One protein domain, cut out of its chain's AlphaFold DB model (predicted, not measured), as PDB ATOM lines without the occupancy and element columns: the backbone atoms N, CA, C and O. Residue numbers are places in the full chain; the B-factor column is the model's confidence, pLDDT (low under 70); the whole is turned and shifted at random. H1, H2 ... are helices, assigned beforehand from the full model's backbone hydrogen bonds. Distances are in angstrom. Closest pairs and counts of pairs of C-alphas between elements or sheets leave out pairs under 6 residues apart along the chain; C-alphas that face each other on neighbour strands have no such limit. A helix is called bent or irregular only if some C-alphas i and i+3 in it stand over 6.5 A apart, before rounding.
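AT A GLANCE: This is residues 4 to 75 of the 105 residues of an uncharacterized protein of Mytilus galloprovincialis (UniProt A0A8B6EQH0). A helix with a sharp kink, H1, makes a hook; the short H2 folds back on it, and H3 starts beside the last residues of H2, makes a corner with it and packs on H1 at a steep tilt, to complete a small body of three helices. Residues 4 to 11 stick out as a tail, and residues 69 to 75 of H3 stand free as well. The printed part has 72 residues with three named helices, in the order H1, H2, H3, and no named strand: an all-helix domain. It is loose, with a radius of gyration of the C-alphas of 14.2 A and spans of 49 by 24 by 21 A.

IN THESE COORDINATES: H1, residues 14 to 40, begins at C-alpha 14, (-19.970, 75.323, 50.309), and measures 31.4 A. It has a kink of 102 degrees near residue 30 and is irregular: C-alphas 32 and 35 are 7.7 A apart. H2 is residues 46 to 53, 10.4 A long. H3, residues 58 to 75, measures 25.6 A and ends at C-alpha 75, (-0.986, 97.768, 38.979).

HOW THE PARTS SIT: H1 and H2 form a helical hairpin and touch, their closest C-alphas those of Gly 26 and Leu 53, 4.4 A apart. They run opposite ways at a tilt of 37 degrees, only just steep. H3 touches H1, closest at the C-alphas of Ser 19 and Phe 58, 6.3 A, at a steep tilt of 51 degrees, the same way. H3 touches H2 with residues 58 to 61 alone; the closest C-alphas are those of Met 52 and Ala 61, 4.6 A, and the lines are about perpendicular at 85 degrees. Every O i to N i+4 pair is within hydrogen-bond range in H2 and H3, and 17 of 23 in H1.

THE WHOLE: The C-alphas of Thr 4 and Ser 75, the two farthest apart, are 51.7 A apart. Without the stretches that stand free, the body spans 34 by 19 by 18 A. Both links, H1 to H2 and H2 to H3, are tight. The printed part has no cut, its mean pLDDT is 95.6, and no printed residue is under 70.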
ATOM      1  N   THR A   4     -18.135  62.601  72.607       88.75
ATOM      2  CA  THR A   4     -18.967  61.920  71.605       88.75
ATOM      3  C   THR A   4     -18.629  62.268  70.156       88.75
ATOM      4  O   THR A   4     -18.963  61.500  69.256       88.75
ATOM      5  N   PHE A   5     -17.938  63.379  69.902       86.44
ATOM      6  CA  PHE A   5     -17.605  63.808  68.543       86.44
ATOM      7  C   PHE A   5     -16.125  63.663  68.198       86.44
ATOM      8  O   PHE A   5     -15.745  64.054  67.101       86.44
ATOM      9  N   ARG A   6     -15.288  63.081  69.071       87.31
ATOM     10  CA  ARG A   6     -13.822  63.048  68.895       87.31
ATOM     11  C   ARG A   6     -13.364  62.557  67.506       87.31
ATOM     12  O   ARG A   6     -12.387  63.081  66.987       87.31
ATOM     13  N   ASN A   7     -14.098  61.625  66.890       91.50
ATOM     14  CA  ASN A   7     -13.777  61.048  65.575       91.50
ATOM     15  C   ASN A   7     -14.683  61.540  64.427       91.50
ATOM     16  O   ASN A   7     -14.661  60.967  63.340       91.50
ATOM     17  N   HIS A   8     -15.502  62.568  64.649       88.62
ATOM     18  CA  HIS A   8     -16.362  63.139  63.615       88.62
ATOM     19  C   HIS A   8     -15.685  64.348  62.968       88.62
ATOM     20  O   HIS A   8     -15.375  65.334  63.636       88.62
ATOM     21  N   ILE A   9     -15.511  64.298  61.647       86.31
ATOM     22  CA  ILE A   9     -15.076  65.448  60.851       86.31
ATOM     23  C   ILE A   9     -16.325  66.151  60.325       86.31
ATOM     24  O   ILE A   9     -17.083  65.589  59.533       86.31
ATOM     25  N   ILE A  10     -16.546  67.390  60.758       84.00
ATOM     26  CA  ILE A  10     -17.661  68.199  60.266       84.00
ATOM     27  C   ILE A  10     -17.262  68.796  58.919       84.00
ATOM     28  O   ILE A  10     -16.373  69.644  58.836       84.00
ATOM     29  N   ARG A  11     -17.947  68.374  57.856       88.56
ATOM     30  CA  ARG A  11     -17.838  69.008  56.542       88.56
ATOM     31  C   ARG A  11     -18.836  70.157  56.456       88.56
ATOM     32  O   ARG A  11     -20.045  69.944  56.429       88.56
ATOM     33  N   LEU A  12     -18.311  71.373  56.385       90.06
ATOM     34  CA  LEU A  12     -19.112  72.567  56.170       90.06
ATOM     35  C   LEU A  12     -19.709  72.582  54.752       90.06
ATOM     36  O   LEU A  12     -19.114  72.079  53.794       90.06
ATOM     37  N   GLY A  13     -20.901  73.171  54.620       95.38
ATOM     38  CA  GLY A  13     -21.496  73.460  53.315       95.38
ATOM     39  C   GLY A  13     -20.656  74.471  52.527       95.38
ATOM     40  O   GLY A  13     -19.888  75.232  53.113       95.38
ATOM     41  N   GLY A  14     -20.818  74.512  51.199       94.88
ATOM     42  CA  GLY A  14     -19.970  75.323  50.309       94.88
ATOM     43  C   GLY A  14     -19.892  76.804  50.694       94.88
ATOM     44  O   GLY A  14     -18.803  77.368  50.720       94.88
ATOM     45  N   PHE A  15     -21.022  77.399  51.085       93.69
ATOM     46  CA  PHE A  15     -21.075  78.776  51.586       93.69
ATOM     47  C   PHE A  15     -20.163  78.989  52.803       93.69
ATOM     48  O   PHE A  15     -19.311  79.871  52.796       93.69
ATOM     49  N   HIS A  16     -20.287  78.140  53.825       94.25
ATOM     50  CA  HIS A  16     -19.466  78.235  55.030       94.25
ATOM     51  C   HIS A  16     -17.985  77.983  54.737       94.25
ATOM     52  O   HIS A  16     -17.137  78.683  55.281       94.25
ATOM     53  N   THR A  17     -17.669  77.044  53.842       95.44
ATOM     54  CA  THR A  17     -16.291  76.801  53.396       95.44
ATOM     55  C   THR A  17     -15.689  78.044  52.737       95.44
ATOM     56  O   THR A  17     -14.561  78.414  53.059       95.44
ATOM     57  N   LEU A  18     -16.441  78.734  51.874       96.06
ATOM     58  CA  LEU A  18     -16.000  79.990  51.261       96.06
ATOM     59  C   LEU A  18     -15.845  81.115  52.297       96.06
ATOM     60  O   LEU A  18     -14.840  81.819  52.270       96.06
ATOM     61  N   SER A  19     -16.775  81.261  53.245       96.38
ATOM     62  CA  SER A  19     -16.635  82.239  54.334       96.38
ATOM     63  C   SER A  19     -15.405  81.971  55.206       96.38
ATOM     64  O   SER A  19     -14.698  82.909  55.569       96.38
ATOM     65  N   CYS A  20     -15.096  80.703  55.504       95.94
ATOM     66  CA  CYS A  20     -13.861  80.330  56.197       95.94
ATOM     67  C   CYS A  20     -12.616  80.684  55.375       95.94
ATOM     68  O   CYS A  20     -11.626  81.144  55.941       95.94
ATOM     69  N   PHE A  21     -12.661  80.505  54.055       96.56
ATOM     70  CA  PHE A  21     -11.560  80.886  53.174       96.56
ATOM     71  C   PHE A  21     -11.346  82.406  53.144       96.56
ATOM     72  O   PHE A  21     -10.215  82.864  53.291       96.56
ATOM     73  N   ILE A  22     -12.420  83.194  53.063       97.81
ATOM     74  CA  ILE A  22     -12.364  84.660  53.188       97.81
ATOM     75  C   ILE A  22     -11.746  85.063  54.532       97.81
ATOM     76  O   ILE A  22     -10.855  85.910  54.568       97.81
ATOM     77  N   ALA A  23     -12.165  84.424  55.628       97.69
ATOM     78  CA  ALA A  23     -11.595  84.680  56.948       97.69
ATOM     79  C   ALA A  23     -10.096  84.335  57.020       97.69
ATOM     80  O   ALA A  23      -9.318  85.042  57.662       97.69
ATOM     81  N   ALA A  24      -9.663  83.274  56.335       98.06
ATOM     82  CA  ALA A  24      -8.253  82.916  56.235       98.06
ATOM     83  C   ALA A  24      -7.441  83.960  55.447       98.06
ATOM     84  O   ALA A  24      -6.340  84.305  55.873       98.06
ATOM     85  N   ILE A  25      -7.989  84.507  54.353       97.75
ATOM     86  CA  ILE A  25      -7.376  85.631  53.625       97.75
ATOM     87  C   ILE A  25      -7.224  86.835  54.556       97.75
ATOM     88  O   ILE A  25      -6.130  87.387  54.658       97.75
ATOM     89  N   GLY A  26      -8.289  87.204  55.275       97.38
ATOM     90  CA  GLY A  26      -8.261  88.291  56.251       97.38
ATOM     91  C   GLY A  26      -7.196  88.092  57.328       97.38
ATOM     92  O   GLY A  26      -6.448  89.016  57.628       97.38
ATOM     93  N   LYS A  27      -7.058  86.869  57.848       97.88
ATOM     94  CA  LYS A  27      -6.033  86.526  58.842       97.88
ATOM     95  C   LYS A  27      -4.603  86.615  58.300       97.88
ATOM     96  O   LYS A  27      -3.705  86.980  59.048       97.88
ATOM     97  N   LEU A  28      -4.376  86.231  57.044       97.69
ATOM     98  CA  LEU A  28      -3.037  86.225  56.442       97.69
ATOM     99  C   LEU A  28      -2.600  87.609  55.956       97.69
ATOM    100  O   LEU A  28      -1.422  87.939  56.055       97.69
ATOM    101  N   TRP A  29      -3.532  88.396  55.420       96.75
ATOM    102  CA  TRP A  29      -3.216  89.607  54.659       96.75
ATOM    103  C   TRP A  29      -3.814  90.886  55.236       96.75
ATOM    104  O   TRP A  29      -3.477  91.963  54.752       96.75
ATOM    105  N   GLY A  30      -4.673  90.797  56.258       96.31
ATOM    106  CA  GLY A  30      -5.289  91.961  56.903       96.31
ATOM    107  C   GLY A  30      -4.244  92.978  57.353       96.31
ATOM    108  O   GLY A  30      -4.275  94.114  56.885       96.31
ATOM    109  N   ASP A  31      -3.267  92.520  58.140       96.06
ATOM    110  CA  ASP A  31      -2.128  93.325  58.613       96.06
ATOM    111  C   ASP A  31      -1.026  93.494  57.548       96.06
ATOM    112  O   ASP A  31      -0.080  94.252  57.726       96.06
ATOM    113  N   GLY A  32      -1.147  92.793  56.416       95.12
ATOM    114  CA  GLY A  32      -0.282  92.949  55.244       95.12
ATOM    115  C   GLY A  32      -0.690  94.114  54.335       95.12
ATOM    116  O   GLY A  32      -0.198  94.200  53.211       95.12
ATOM    117  N   GLY A  33      -1.613  94.968  54.786       95.88
ATOM    118  CA  GLY A  33      -2.108  96.135  54.055       95.88
ATOM    119  C   GLY A  33      -3.414  95.909  53.291       95.88
ATOM    120  O   GLY A  33      -3.929  96.853  52.701       95.88
ATOM    121  N   LEU A  34      -4.004  94.703  53.304       96.94
ATOM    122  CA  LEU A  34      -5.314  94.483  52.666       96.94
ATOM    123  C   LEU A  34      -6.418  95.274  53.376       96.94
ATOM    124  O   LEU A  34      -7.318  95.801  52.717       96.94
ATOM    125  N   LYS A  35      -6.368  95.352  54.711       97.06
ATOM    126  CA  LYS A  35      -7.334  96.143  55.476       97.06
ATOM    127  C   LYS A  35      -7.190  97.627  55.145       97.06
ATOM    128  O   LYS A  35      -8.185  98.252  54.784       97.06
ATOM    129  N   ASP A  36      -5.966  98.139  55.197       97.50
ATOM    130  CA  ASP A  36      -5.655  99.542  54.911       97.50
ATOM    131  C   ASP A  36      -6.056  99.905  53.482       97.50
ATOM    132  O   ASP A  36      -6.787 100.867  53.278       97.50
ATOM    133  N   LEU A  37      -5.734  99.062  52.493       96.88
ATOM    134  CA  LEU A  37      -6.151  99.251  51.101       96.88
ATOM    135  C   LEU A  37      -7.666  99.461  50.974       96.88
ATOM    136  O   LEU A  37      -8.108 100.343  50.242       96.88
ATOM    137  N   LEU A  38      -8.477  98.657  51.666       97.12
ATOM    138  CA  LEU A  38      -9.940  98.735  51.580       97.12
ATOM    139  C   LEU A  38     -10.530  99.928  52.350       97.12
ATOM    140  O   LEU A  38     -11.589 100.425  51.958       97.12
ATOM    141  N   VAL A  39      -9.867 100.371  53.421       97.81
ATOM    142  CA  VAL A  39     -10.295 101.513  54.244       97.81
ATOM    143  C   VAL A  39      -9.845 102.836  53.628       97.81
ATOM    144  O   VAL A  39     -10.669 103.722  53.402       97.81
ATOM    145  N   ASP A  40      -8.565 102.951  53.294       97.50
ATOM    146  CA  ASP A  40      -7.928 104.181  52.820       97.50
ATOM    147  C   ASP A  40      -8.335 104.525  51.385       97.50
ATOM    148  O   ASP A  40      -8.366 105.694  51.004       97.50
ATOM    149  N   SER A  41      -8.745 103.527  50.594       95.62
ATOM    150  CA  SER A  41      -9.398 103.760  49.297       95.62
ATOM    151  C   SER A  41     -10.823 104.309  49.421       95.62
ATOM    152  O   SER A  41     -11.448 104.605  48.402       95.62
ATOM    153  N   SER A  42     -11.365 104.451  50.637       94.56
ATOM    154  CA  SER A  42     -12.730 104.910  50.936       94.56
ATOM    155  C   SER A  42     -13.862 104.046  50.356       94.56
ATOM    156  O   SER A  42     -15.027 104.441  50.391       94.56
ATOM    157  N   VAL A  43     -13.550 102.839  49.870       93.44
ATOM    158  CA  VAL A  43     -14.553 101.897  49.342       93.44
ATOM    159  C   VAL A  43     -15.405 101.321  50.477       93.44
ATOM    160  O   VAL A  43     -16.616 101.151  50.317       93.44
ATOM    161  N   TYR A  44     -14.796 101.042  51.635       97.06
ATOM    162  CA  TYR A  44     -15.492 100.510  52.805       97.06
ATOM    163  C   TYR A  44     -15.014 101.160  54.105       97.06
ATOM    164  O   TYR A  44     -13.832 101.401  54.311       97.06
ATOM    165  N   ALA A  45     -15.936 101.369  55.048       97.31
ATOM    166  CA  ALA A  45     -15.577 101.791  56.400       97.31
ATOM    167  C   ALA A  45     -14.877 100.656  57.173       97.31
ATOM    168  O   ALA A  45     -15.260  99.490  57.030       97.31
ATOM    169  N   SER A  46     -13.933 100.989  58.067       96.88
ATOM    170  CA  SER A  46     -13.125 100.009  58.824       96.88
ATOM    171  C   SER A  46     -13.953  98.915  59.497       96.88
ATOM    172  O   SER A  46     -13.638  97.737  59.356       96.88
ATOM    173  N   GLY A  47     -15.053  99.271  60.168       96.88
ATOM    174  CA  GLY A  47     -15.904  98.274  60.827       96.88
ATOM    175  C   GLY A  47     -16.532  97.276  59.847       96.88
ATOM    176  O   GLY A  47     -16.706  96.109  60.183       96.88
ATOM    177  N   THR A  48     -16.826  97.701  58.613       97.00
ATOM    178  CA  THR A  48     -17.311  96.792  57.563       97.00
ATOM    179  C   THR A  48     -16.184  95.898  57.056       97.00
ATOM    180  O   THR A  48     -16.403  94.699  56.899       97.00
ATOM    181  N   VAL A  49     -14.980  96.445  56.856       97.75
ATOM    182  CA  VAL A  49     -13.794  95.661  56.466       97.75
ATOM    183  C   VAL A  49     -13.498  94.566  57.487       97.75
ATOM    184  O   VAL A  49     -13.301  93.417  57.098       97.75
ATOM    185  N   ASP A  50     -13.601  94.872  58.779       97.19
ATOM    186  CA  ASP A  50     -13.418  93.883  59.842       97.19
ATOM    187  C   ASP A  50     -14.449  92.747  59.773       97.19
ATOM    188  O   ASP A  50     -14.090  91.577  59.906       97.19
ATOM    189  N   GLN A  51     -15.730  93.038  59.531       97.50
ATOM    190  CA  GLN A  51     -16.741  91.979  59.394       97.50
ATOM    191  C   GLN A  51     -16.544  91.153  58.113       97.50
ATOM    192  O   GLN A  51     -16.699  89.928  58.135       97.50
ATOM    193  N   MET A  52     -16.166  91.798  57.007       97.00
ATOM    194  CA  MET A  52     -15.875  91.129  55.736       97.00
ATOM    195  C   MET A  52     -14.693  90.170  55.862       97.00
ATOM    196  O   MET A  52     -14.830  88.989  55.545       97.00
ATOM    197  N   LEU A  53     -13.560  90.652  56.376       96.88
ATOM    198  CA  LEU A  53     -12.325  89.876  56.518       96.88
ATOM    199  C   LEU A  53     -12.391  88.832  57.642       96.88
ATOM    200  O   LEU A  53     -11.544  87.953  57.695       96.88
ATOM    201  N   ASN A  54     -13.421  88.869  58.492       97.00
ATOM    202  CA  ASN A  54     -13.766  87.779  59.410       97.00
ATOM    203  C   ASN A  54     -14.769  86.769  58.811       97.00
ATOM    204  O   ASN A  54     -15.243  85.881  59.520       97.00
ATOM    205  N   GLY A  55     -15.132  86.905  57.530       95.19
ATOM    206  CA  GLY A  55     -16.055  86.003  56.833       95.19
ATOM    207  C   GLY A  55     -17.528  86.153  57.232       95.19
ATOM    208  O   GLY A  55     -18.334  85.274  56.923       95.19
ATOM    209  N   LYS A  56     -17.896  87.242  57.923       95.88
ATOM    210  CA  LYS A  56     -19.262  87.481  58.428       95.88
ATOM    211  C   LYS A  56     -20.150  88.213  57.420       95.88
ATOM    212  O   LYS A  56     -21.354  87.996  57.399       95.88
ATOM    213  N   GLU A  57     -19.550  89.015  56.545       96.19
ATOM    214  CA  GLU A  57     -20.238  89.786  55.499       96.19
ATOM    215  C   GLU A  57     -19.880  89.253  54.105       96.19
ATOM    216  O   GLU A  57     -19.145  89.886  53.347       96.19
ATOM    217  N   PHE A  58     -20.378  88.057  53.770       95.56
ATOM    218  CA  PHE A  58     -19.950  87.292  52.591       95.56
ATOM    219  C   PHE A  58     -20.020  88.076  51.270       95.56
ATOM    220  O   PHE A  58     -19.009  88.225  50.591       95.56
ATOM    221  N   ASN A  59     -21.189  88.616  50.909       96.69
ATOM    222  CA  ASN A  59     -21.373  89.291  49.616       96.69
ATOM    223  C   ASN A  59     -20.474  90.525  49.476       96.69
ATOM    224  O   ASN A  59     -19.907  90.775  48.410       96.69
ATOM    225  N   ARG A  60     -20.322  91.289  50.564       97.06
ATOM    226  CA  ARG A  60     -19.447  92.462  50.578       97.06
ATOM    227  C   ARG A  60     -17.984  92.038  50.485       97.06
ATOM    228  O   ARG A  60     -17.247  92.627  49.704       97.06
ATOM    229  N   ALA A  61     -17.589  90.984  51.199       97.38
ATOM    230  CA  ALA A  61     -16.230  90.458  51.160       97.38
ATOM    231  C   ALA A  61     -15.844  89.947  49.766       97.38
ATOM    232  O   ALA A  61     -14.757  90.260  49.289       97.38
ATOM    233  N   VAL A  62     -16.741  89.230  49.082       97.31
ATOM    234  CA  VAL A  62     -16.522  88.803  47.691       97.31
ATOM    235  C   VAL A  62     -16.285  90.022  46.801       97.31
ATOM    236  O   VAL A  62     -15.273  90.077  46.108       97.31
ATOM    237  N   ARG A  63     -17.155  91.040  46.871       97.69
ATOM    238  CA  ARG A  63     -16.987  92.266  46.074       97.69
ATOM    239  C   ARG A  63     -15.677  92.993  46.391       97.69
ATOM    240  O   ARG A  63     -14.996  93.420  45.460       97.69
ATOM    241  N   ALA A  64     -15.327  93.120  47.669       97.38
ATOM    242  CA  ALA A  64     -14.100  93.770  48.118       97.38
ATOM    243  C   ALA A  64     -12.848  93.049  47.598       97.38
ATOM    244  O   ALA A  64     -11.943  93.695  47.077       97.38
ATOM    245  N   LEU A  65     -12.815  91.716  47.676       97.31
ATOM    246  CA  LEU A  65     -11.696  90.915  47.179       97.31
ATOM    247  C   LEU A  65     -11.592  90.950  45.650       97.31
ATOM    248  O   LEU A  65     -10.481  91.011  45.132       97.31
ATOM    249  N   THR A  66     -12.714  90.974  44.922       97.62
ATOM    250  CA  THR A  66     -12.700  91.174  43.463       97.62
ATOM    251  C   THR A  66     -12.122  92.539  43.091       97.62
ATOM    252  O   THR A  66     -11.253  92.610  42.229       97.62
ATOM    253  N   LEU A  67     -12.539  93.612  43.775       97.44
ATOM    254  CA  LEU A  67     -11.986  94.956  43.561       97.44
ATOM    255  C   LEU A  67     -10.488  95.020  43.862       97.44
ATOM    256  O   LEU A  67      -9.723  95.575  43.075       97.44
ATOM    257  N   ALA A  68     -10.063  94.440  44.986       96.75
ATOM    258  CA  ALA A  68      -8.655  94.389  45.358       96.75
ATOM    259  C   ALA A  68      -7.836  93.610  44.318       96.75
ATOM    260  O   ALA A  68      -6.774  94.071  43.906       96.75
ATOM    261  N   PHE A  69      -8.346  92.467  43.847       97.00
ATOM    262  CA  PHE A  69      -7.708  91.692  42.786       97.00
ATOM    263  C   PHE A  69      -7.556  92.506  41.498       97.00
ATOM    264  O   PHE A  69      -6.454  92.574  40.960       97.00
ATOM    265  N   GLU A  70      -8.621  93.161  41.031       97.62
ATOM    266  CA  GLU A  70      -8.582  93.997  39.825       97.62
ATOM    267  C   GLU A  70      -7.562  95.136  39.961       97.62
ATOM    268  O   GLU A  70      -6.725  95.322  39.077       97.62
ATOM    269  N   ALA A  71      -7.566  95.855  41.088       96.69
ATOM    270  CA  ALA A  71      -6.634  96.953  41.338       96.69
ATOM    271  C   ALA A  71      -5.167  96.484  41.364       96.69
ATOM    272  O   ALA A  71      -4.293  97.112  40.755       96.69
ATOM    273  N   LEU A  72      -4.892  95.357  42.029       96.25
ATOM    274  CA  LEU A  72      -3.557  94.758  42.075       96.25
ATOM    275  C   LEU A  72      -3.119  94.261  40.696       96.25
ATOM    276  O   LEU A  72      -1.973  94.472  40.306       96.25
ATOM    277  N   TYR A  73      -4.027  93.649  39.936       97.50
ATOM    278  CA  TYR A  73      -3.734  93.135  38.604       97.50
ATOM    279  C   TYR A  73      -3.415  94.263  37.617       97.50
ATOM    280  O   TYR A  73      -2.418  94.196  36.899       97.50
ATOM    281  N   VAL A  74      -4.198  95.345  37.632       97.38
ATOM    282  CA  VAL A  74      -3.925  96.545  36.823       97.38
ATOM    283  C   VAL A  74      -2.578  97.165  37.199       97.38
ATOM    284  O   VAL A  74      -1.801  97.535  36.314       97.38
ATOM    285  N   SER A  75      -2.267  97.238  38.494       97.00
ATOM    286  CA  SER A  75      -0.986  97.768  38.979       97.00
ATOM    287  C   SER A  75       0.193  96.902  38.527       97.00
ATOM    288  O   SER A  75       1.194  97.421  38.028       97.00
TER     289      SER A  75